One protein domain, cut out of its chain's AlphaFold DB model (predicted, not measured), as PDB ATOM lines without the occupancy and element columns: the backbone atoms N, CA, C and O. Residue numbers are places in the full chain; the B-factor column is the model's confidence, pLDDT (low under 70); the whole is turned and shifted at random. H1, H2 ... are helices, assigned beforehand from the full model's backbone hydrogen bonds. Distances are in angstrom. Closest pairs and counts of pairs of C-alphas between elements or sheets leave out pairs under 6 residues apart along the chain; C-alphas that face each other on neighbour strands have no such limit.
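AT A GLANCE: This is residues 15 to 37 and 46 to 75 of the 365 residues of the protein "Hypothetical protein" of Timema monikensis (UniProt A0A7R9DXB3). Two long helices cross nearly at right angles as a lopsided X, H2 passing over the face of H1 with residues 52 to 56 at the crossing and H1 meeting it there with residues 27 to 31. Residues 15 to 23 stick out at one end of H1 and residues 67 to 72 at the far end of H2, and the two helices share no long side. The printed part has 53 residues with two named helices, H1 then H2 along the chain, and no named strand; the class is all helix. The whole is loose, with a radius of gyration of the C-alphas of 13.5 A, and the C-alphas span 38 by 31 by 18 A.

IN THESE COORDINATES: H2, the longest helix, holds residues 46 to 70 and measures 36.3 A from first to last C-alpha, from C-alpha 46 at (26.039, -41.576, 24.260) to C-alpha 70 at (30.714, -7.220, 13.609). H1 holds residues 17 to 37 and measures 30.4 A, beginning with C-alpha 17 at (41.241, -21.379, 35.148).

HOW THE PARTS SIT: H2 and H1 touch, with 4 pairs of C-alphas within 8 A. Their closest C-alphas, those of Phe 56 and His 27, are 6.9 A apart. Their lines are about perpendicular, at 73 degrees, and their centres are 11.5 A apart. In both helices every O i to N i+4 pair is within hydrogen-bond range.

THE WHOLE: The two C-alphas farthest apart, those of Glu 46 and Gly 72, are 39.4 A apart. The link from H1 to H2 runs across the cut: residues 38 to 45 are not printed, and C-alphas 37 and 46 are 21.3 A apart. Mean pLDDT of the printed part is 87.0; residues 15 to 24 are under 70.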
ATOM      1  N   THR A  15      45.343 -17.664  36.465       52.62
ATOM      2  CA  THR A  15      44.474 -16.644  35.840       52.62
ATOM      3  C   THR A  15      43.698 -17.148  34.620       52.62
ATOM      4  O   THR A  15      42.748 -16.504  34.193       52.62
ATOM      5  N   TYR A  16      44.060 -18.316  34.087       53.75
ATOM      6  CA  TYR A  16      43.379 -18.985  32.976       53.75
ATOM      7  C   TYR A  16      42.251 -19.938  33.408       53.75
ATOM      8  O   TYR A  16      41.392 -20.270  32.597       53.75
ATOM      9  N   VAL A  17      42.211 -20.369  34.676       57.44
ATOM     10  CA  VAL A  17      41.241 -21.379  35.148       57.44
ATOM     11  C   VAL A  17      39.865 -20.764  35.406       57.44
ATOM     12  O   VAL A  17      38.853 -21.367  35.062       57.44
ATOM     13  N   LEU A  18      39.808 -19.550  35.963       54.97
ATOM     14  CA  LEU A  18      38.536 -18.867  36.229       54.97
ATOM     15  C   LEU A  18      37.751 -18.534  34.940       54.97
ATOM     16  O   LEU A  18      36.574 -18.883  34.873       54.97
ATOM     17  N   PRO A  19      38.363 -17.915  33.905       64.00
ATOM     18  CA  PRO A  19      37.671 -17.608  32.651       64.00
ATOM     19  C   PRO A  19      37.177 -18.864  31.929       64.00
ATOM     20  O   PRO A  19      36.059 -18.884  31.421       64.00
ATOM     21  N   TYR A  20      37.977 -19.934  31.940       58.91
ATOM     22  CA  TYR A  20      37.631 -21.210  31.316       58.91
ATOM     23  C   TYR A  20      36.424 -21.881  31.991       58.91
ATOM     24  O   TYR A  20      35.501 -22.328  31.313       58.91
ATOM     25  N   LEU A  21      36.371 -21.888  33.328       60.00
ATOM     26  CA  LEU A  21      35.231 -22.435  34.076       60.00
ATOM     27  C   LEU A  21      33.945 -21.617  33.880       60.00
ATOM     28  O   LEU A  21      32.866 -22.196  33.764       60.00
ATOM     29  N   VAL A  22      34.047 -20.285  33.794       66.00
ATOM     30  CA  VAL A  22      32.903 -19.410  33.474       66.00
ATOM     31  C   VAL A  22      32.398 -19.663  32.050       66.00
ATOM     32  O   VAL A  22      31.188 -19.729  31.830       66.00
ATOM     33  N   HIS A  23      33.307 -19.857  31.093       63.47
ATOM     34  CA  HIS A  23      32.970 -20.153  29.701       63.47
ATOM     35  C   HIS A  23      32.241 -21.501  29.557       63.47
ATOM     36  O   HIS A  23      31.168 -21.554  28.956       63.47
ATOM     37  N   ILE A  24      32.736 -22.561  30.211       68.56
ATOM     38  CA  ILE A  24      32.067 -23.875  30.243       68.56
ATOM     39  C   ILE A  24      30.672 -23.776  30.870       68.56
ATOM     40  O   ILE A  24      29.710 -24.331  30.338       68.56
ATOM     41  N   HIS A  25      30.540 -23.048  31.984       74.56
ATOM     42  CA  HIS A  25      29.248 -22.872  32.643       74.56
ATOM     43  C   HIS A  25      28.239 -22.143  31.740       74.56
ATOM     44  O   HIS A  25      27.083 -22.552  31.648       74.56
ATOM     45  N   SER A  26      28.686 -21.115  31.011       84.56
ATOM     46  CA  SER A  26      27.867 -20.386  30.034       84.56
ATOM     47  C   SER A  26      27.365 -21.288  28.899       84.56
ATOM     48  O   SER A  26      26.175 -21.282  28.580       84.56
ATOM     49  N   HIS A  27      28.239 -22.118  28.318       89.50
ATOM     50  CA  HIS A  27      27.861 -23.039  27.239       89.50
ATOM     51  C   HIS A  27      26.857 -24.092  27.712       89.50
ATOM     52  O   HIS A  27      25.872 -24.354  27.022       89.50
ATOM     53  N   HIS A  28      27.043 -24.634  28.917       91.75
ATOM     54  CA  HIS A  28      26.099 -25.589  29.491       91.75
ATOM     55  C   HIS A  28      24.711 -24.967  29.724       91.75
ATOM     56  O   HIS A  28      23.698 -25.614  29.473       91.75
ATOM     57  N   LEU A  29      24.626 -23.704  30.156       93.69
ATOM     58  CA  LEU A  29      23.335 -23.014  30.280       93.69
ATOM     59  C   LEU A  29      22.651 -22.833  28.916       93.69
ATOM     60  O   LEU A  29      21.445 -23.051  28.804       93.69
ATOM     61  N   LYS A  30      23.416 -22.488  27.869       95.88
ATOM     62  CA  LYS A  30      22.901 -22.406  26.491       95.88
ATOM     63  C   LYS A  30      22.412 -23.767  25.978       95.88
ATOM     64  O   LYS A  30      21.388 -23.812  25.305       95.88
ATOM     65  N   TRP A  31      23.091 -24.860  26.327       97.06
ATOM     66  CA  TRP A  31      22.670 -26.226  25.991       97.06
ATOM     67  C   TRP A  31      21.341 -26.614  26.647       97.06
ATOM     68  O   TRP A  31      20.435 -27.096  25.968       97.06
ATOM     69  N   GLU A  32      21.182 -26.356  27.947       96.50
ATOM     70  CA  GLU A  32      19.915 -26.632  28.641       96.50
ATOM     71  C   GLU A  32      18.761 -25.802  28.065       96.50
ATOM     72  O   GLU A  32      17.670 -26.329  27.828       96.50
ATOM     73  N   ALA A  33      19.010 -24.524  27.763       96.44
ATOM     74  CA  ALA A  33      18.028 -23.665  27.110       96.44
ATOM     75  C   ALA A  33      17.660 -24.182  25.709       96.44
ATOM     76  O   ALA A  33      16.479 -24.253  25.376       96.44
ATOM     77  N   PHE A  34      18.644 -24.601  24.908       97.44
ATOM     78  CA  PHE A  34      18.425 -25.189  23.586       97.44
ATOM     79  C   PHE A  34      17.546 -26.443  23.655       97.44
ATOM     80  O   PHE A  34      16.544 -26.529  22.941       97.44
ATOM     81  N   LYS A  35      17.869 -27.384  24.553       97.44
ATOM     82  CA  LYS A  35      17.064 -28.598  24.742       97.44
ATOM     83  C   LYS A  35      15.620 -28.263  25.108       97.44
ATOM     84  O   LYS A  35      14.702 -28.840  24.531       97.44
ATOM     85  N   SER A  36      15.426 -27.315  26.028       95.94
ATOM     86  CA  SER A  36      14.099 -26.863  26.452       95.94
ATOM     87  C   SER A  36      13.323 -26.204  25.309       95.94
ATOM     88  O   SER A  36      12.172 -26.554  25.071       95.94
ATOM     89  N   ASN A  37      13.943 -25.275  24.579       95.12
ATOM     90  CA  ASN A  37      13.282 -24.496  23.529       95.12
ATOM     91  C   ASN A  37      12.879 -25.353  22.322       95.12
ATOM     92  O   ASN A  37      11.843 -25.105  21.714       95.12
ATOM     93  N   GLU A  46      25.113 -41.671  25.390       97.50
ATOM     94  CA  GLU A  46      26.039 -41.576  24.260       97.50
ATOM     95  C   GLU A  46      25.504 -40.611  23.192       97.50
ATOM     96  O   GLU A  46      26.238 -39.723  22.742       97.50
ATOM     97  N   GLU A  47      24.218 -40.715  22.835       97.25
ATOM     98  CA  GLU A  47      23.565 -39.748  21.954       97.25
ATOM     99  C   GLU A  47      23.573 -38.352  22.585       97.25
ATOM    100  O   GLU A  47      23.925 -37.383  21.908       97.25
ATOM    101  N   HIS A  48      23.237 -38.228  23.874       97.38
ATOM    102  CA  HIS A  48      23.269 -36.940  24.569       97.38
ATOM    103  C   HIS A  48      24.641 -36.261  24.442       97.38
ATOM    104  O   HIS A  48      24.720 -35.095  24.047       97.38
ATOM    105  N   ASP A  49      25.726 -36.982  24.725       97.00
ATOM    106  CA  ASP A  49      27.086 -36.438  24.700       97.00
ATOM    107  C   ASP A  49      27.589 -36.154  23.281       97.00
ATOM    108  O   ASP A  49      28.388 -35.235  23.054       97.00
ATOM    109  N   TYR A  50      27.125 -36.925  22.297       97.44
ATOM    110  CA  TYR A  50      27.345 -36.641  20.883       97.44
ATOM    111  C   TYR A  50      26.650 -35.339  20.453       97.44
ATOM    112  O   TYR A  50      27.293 -34.439  19.906       97.44
ATOM    113  N   ARG A  51      25.362 -35.196  20.776       98.12
ATOM    114  CA  ARG A  51      24.530 -34.030  20.442       98.12
ATOM    115  C   ARG A  51      25.021 -32.763  21.139       98.12
ATOM    116  O   ARG A  51      25.113 -31.711  20.506       98.12
ATOM    117  N   MET A  52      25.429 -32.871  22.403       97.31
ATOM    118  CA  MET A  52      26.011 -31.765  23.166       97.31
ATOM    119  C   MET A  52      27.339 -31.286  22.558       97.31
ATOM    120  O   MET A  52      27.561 -30.080  22.443       97.31
ATOM    121  N   ARG A  53      28.214 -32.202  22.112       96.19
ATOM    122  CA  ARG A  53      29.449 -31.826  21.398       96.19
ATOM    123  C   ARG A  53      29.156 -31.090  20.097       96.19
ATOM    124  O   ARG A  53      29.779 -30.060  19.846       96.19
ATOM    125  N   ASN A  54      28.213 -31.585  19.294       96.56
ATOM    126  CA  ASN A  54      27.799 -30.906  18.064       96.56
ATOM    127  C   ASN A  54      27.295 -29.489  18.364       96.56
ATOM    128  O   ASN A  54      27.738 -28.536  17.726       96.56
ATOM    129  N   PHE A  55      26.463 -29.345  19.399       98.00
ATOM    130  CA  PHE A  55      25.956 -28.053  19.850       98.00
ATOM    131  C   PHE A  55      27.062 -27.079  20.261       98.00
ATOM    132  O   PHE A  55      27.049 -25.929  19.824       98.00
ATOM    133  N   PHE A  56      28.046 -27.509  21.055       95.88
ATOM    134  CA  PHE A  56      29.157 -26.634  21.446       95.88
ATOM    135  C   PHE A  56      30.030 -26.227  20.261       95.88
ATOM    136  O   PHE A  56      30.351 -25.046  20.132       95.88
ATOM    137  N   ASN A  57      30.341 -27.165  19.362       93.50
ATOM    138  CA  ASN A  57      31.070 -26.854  18.133       93.50
ATOM    139  C   ASN A  57      30.300 -25.833  17.285       93.50
ATOM    140  O   ASN A  57      30.889 -24.906  16.727       93.50
ATOM    141  N   LYS A  58      28.971 -25.976  17.211       95.56
ATOM    142  CA  LYS A  58      28.130 -25.059  16.448       95.56
ATOM    143  C   LYS A  58      28.044 -23.676  17.070       95.56
ATOM    144  O   LYS A  58      28.108 -22.675  16.360       95.56
ATOM    145  N   LEU A  59      27.910 -23.615  18.388       95.69
ATOM    146  CA  LEU A  59      27.892 -22.362  19.123       95.69
ATOM    147  C   LEU A  59      29.180 -21.568  18.873       95.69
ATOM    148  O   LEU A  59      29.103 -20.394  18.526       95.69
ATOM    149  N   GLU A  60      30.342 -22.216  18.975       93.50
ATOM    150  CA  GLU A  60      31.630 -21.574  18.703       93.50
ATOM    151  C   GLU A  60      31.745 -21.108  17.241       93.50
ATOM    152  O   GLU A  60      32.266 -20.024  16.976       93.50
ATOM    153  N   TYR A  61      31.226 -21.896  16.291       92.25
ATOM    154  CA  TYR A  61      31.161 -21.508  14.879       92.25
ATOM    155  C   TYR A  61      30.367 -20.218  14.668       92.25
ATOM    156  O   TYR A  61      30.864 -19.272  14.056       92.25
ATOM    157  N   ILE A  62      29.161 -20.162  15.230       94.88
ATOM    158  CA  ILE A  62      28.261 -19.013  15.115       94.88
ATOM    159  C   ILE A  62      28.860 -17.772  15.783       94.88
ATOM    160  O   ILE A  62      28.798 -16.685  15.212       94.88
ATOM    161  N   GLU A  63      29.447 -17.913  16.975       94.75
ATOM    162  CA  GLU A  63      30.068 -16.789  17.687       94.75
ATOM    163  C   GLU A  63      31.223 -16.190  16.873       94.75
ATOM    164  O   GLU A  63      31.254 -14.978  16.655       94.75
ATOM    165  N   LYS A  64      32.101 -17.032  16.317       91.69
ATOM    166  CA  LYS A  64      33.211 -16.571  15.471       91.69
ATOM    167  C   LYS A  64      32.741 -15.929  14.168       91.69
ATOM    168  O   LYS A  64      33.286 -14.900  13.777       91.69
ATOM    169  N   HIS A  65      31.727 -16.488  13.508       90.19
ATOM    170  CA  HIS A  65      31.131 -15.872  12.316       90.19
ATOM    171  C   HIS A  65      30.551 -14.490  12.626       90.19
ATOM    172  O   HIS A  65      30.788 -13.522  11.905       90.19
ATOM    173  N   ASN A  66      29.824 -14.371  13.734       95.38
ATOM    174  CA  ASN A  66      29.204 -13.111  14.128       95.38
ATOM    175  C   ASN A  66      30.238 -12.056  14.566       95.38
ATOM    176  O   ASN A  66      30.003 -10.864  14.355       95.38
ATOM    177  N   ASP A  67      31.402 -12.464  15.081       93.94
ATOM    178  CA  ASP A  67      32.545 -11.568  15.297       93.94
ATOM    179  C   ASP A  67      33.113 -11.022  13.972       93.94
ATOM    180  O   ASP A  67      33.506  -9.856  13.911       93.94
ATOM    181  N   LEU A  68      33.146 -11.829  12.901       87.88
ATOM    182  CA  LEU A  68      33.526 -11.370  11.554       87.88
ATOM    183  C   LEU A  68      32.485 -10.398  10.989       87.88
ATOM    184  O   LEU A  68      32.845  -9.348  10.453       87.88
ATOM    185  N   HIS A  69      31.195 -10.691  11.174       88.25
ATOM    186  CA  HIS A  69      30.116  -9.783  10.785       88.25
ATOM    187  C   HIS A  69      30.235  -8.436  11.516       88.25
ATOM    188  O   HIS A  69      30.112  -7.377  10.907       88.25
ATOM    189  N   ALA A  70      30.527  -8.443  12.822       93.50
ATOM    190  CA  ALA A  70      30.714  -7.220  13.609       93.50
ATOM    191  C   ALA A  70      31.892  -6.353  13.119       93.50
ATOM    192  O   ALA A  70      31.888  -5.138  13.326       93.50
ATOM    193  N   LYS A  71      32.880  -6.961  12.452       90.56
ATOM    194  CA  LYS A  71      34.009  -6.275  11.802       90.56
ATOM    195  C   LYS A  71      33.716  -5.850  10.357       90.56
ATOM    196  O   LYS A  71      34.543  -5.165   9.762       90.56
ATOM    197  N   GLY A  72      32.563  -6.230   9.801       84.19
ATOM    198  CA  GLY A  72      32.202  -5.987   8.404       84.19
ATOM    199  C   GLY A  72      32.949  -6.878   7.407       84.19
ATOM    200  O   GLY A  72      33.100  -6.498   6.250       84.19
ATOM    201  N   GLU A  73      33.458  -8.033   7.849       84.81
ATOM    202  CA  GLU A  73      34.166  -8.989   6.982       84.81
ATOM    203  C   GLU A  73      33.207  -9.951   6.254       84.81
ATOM    204  O   GLU A  73      33.571 -10.520   5.226       84.81
ATOM    205  N   VAL A  74      31.980 -10.110   6.765       87.81
ATOM    206  CA  VAL A  74      30.882 -10.877   6.149       87.81
ATOM    207  C   VAL A  74      29.553 -10.130   6.302       87.81
ATOM    208  O   VAL A  74      29.352  -9.412   7.280       87.81
ATOM    209  N   ASP A  75      28.630 -10.328   5.355       87.81
ATOM    210  CA  ASP A  75      27.395  -9.528   5.212       87.81
ATOM    211  C   ASP A  75      26.130 -10.155   5.833       87.81
ATOM    212  O   ASP A  75      25.016  -9.662   5.638       87.81
TER     213      ASP A  75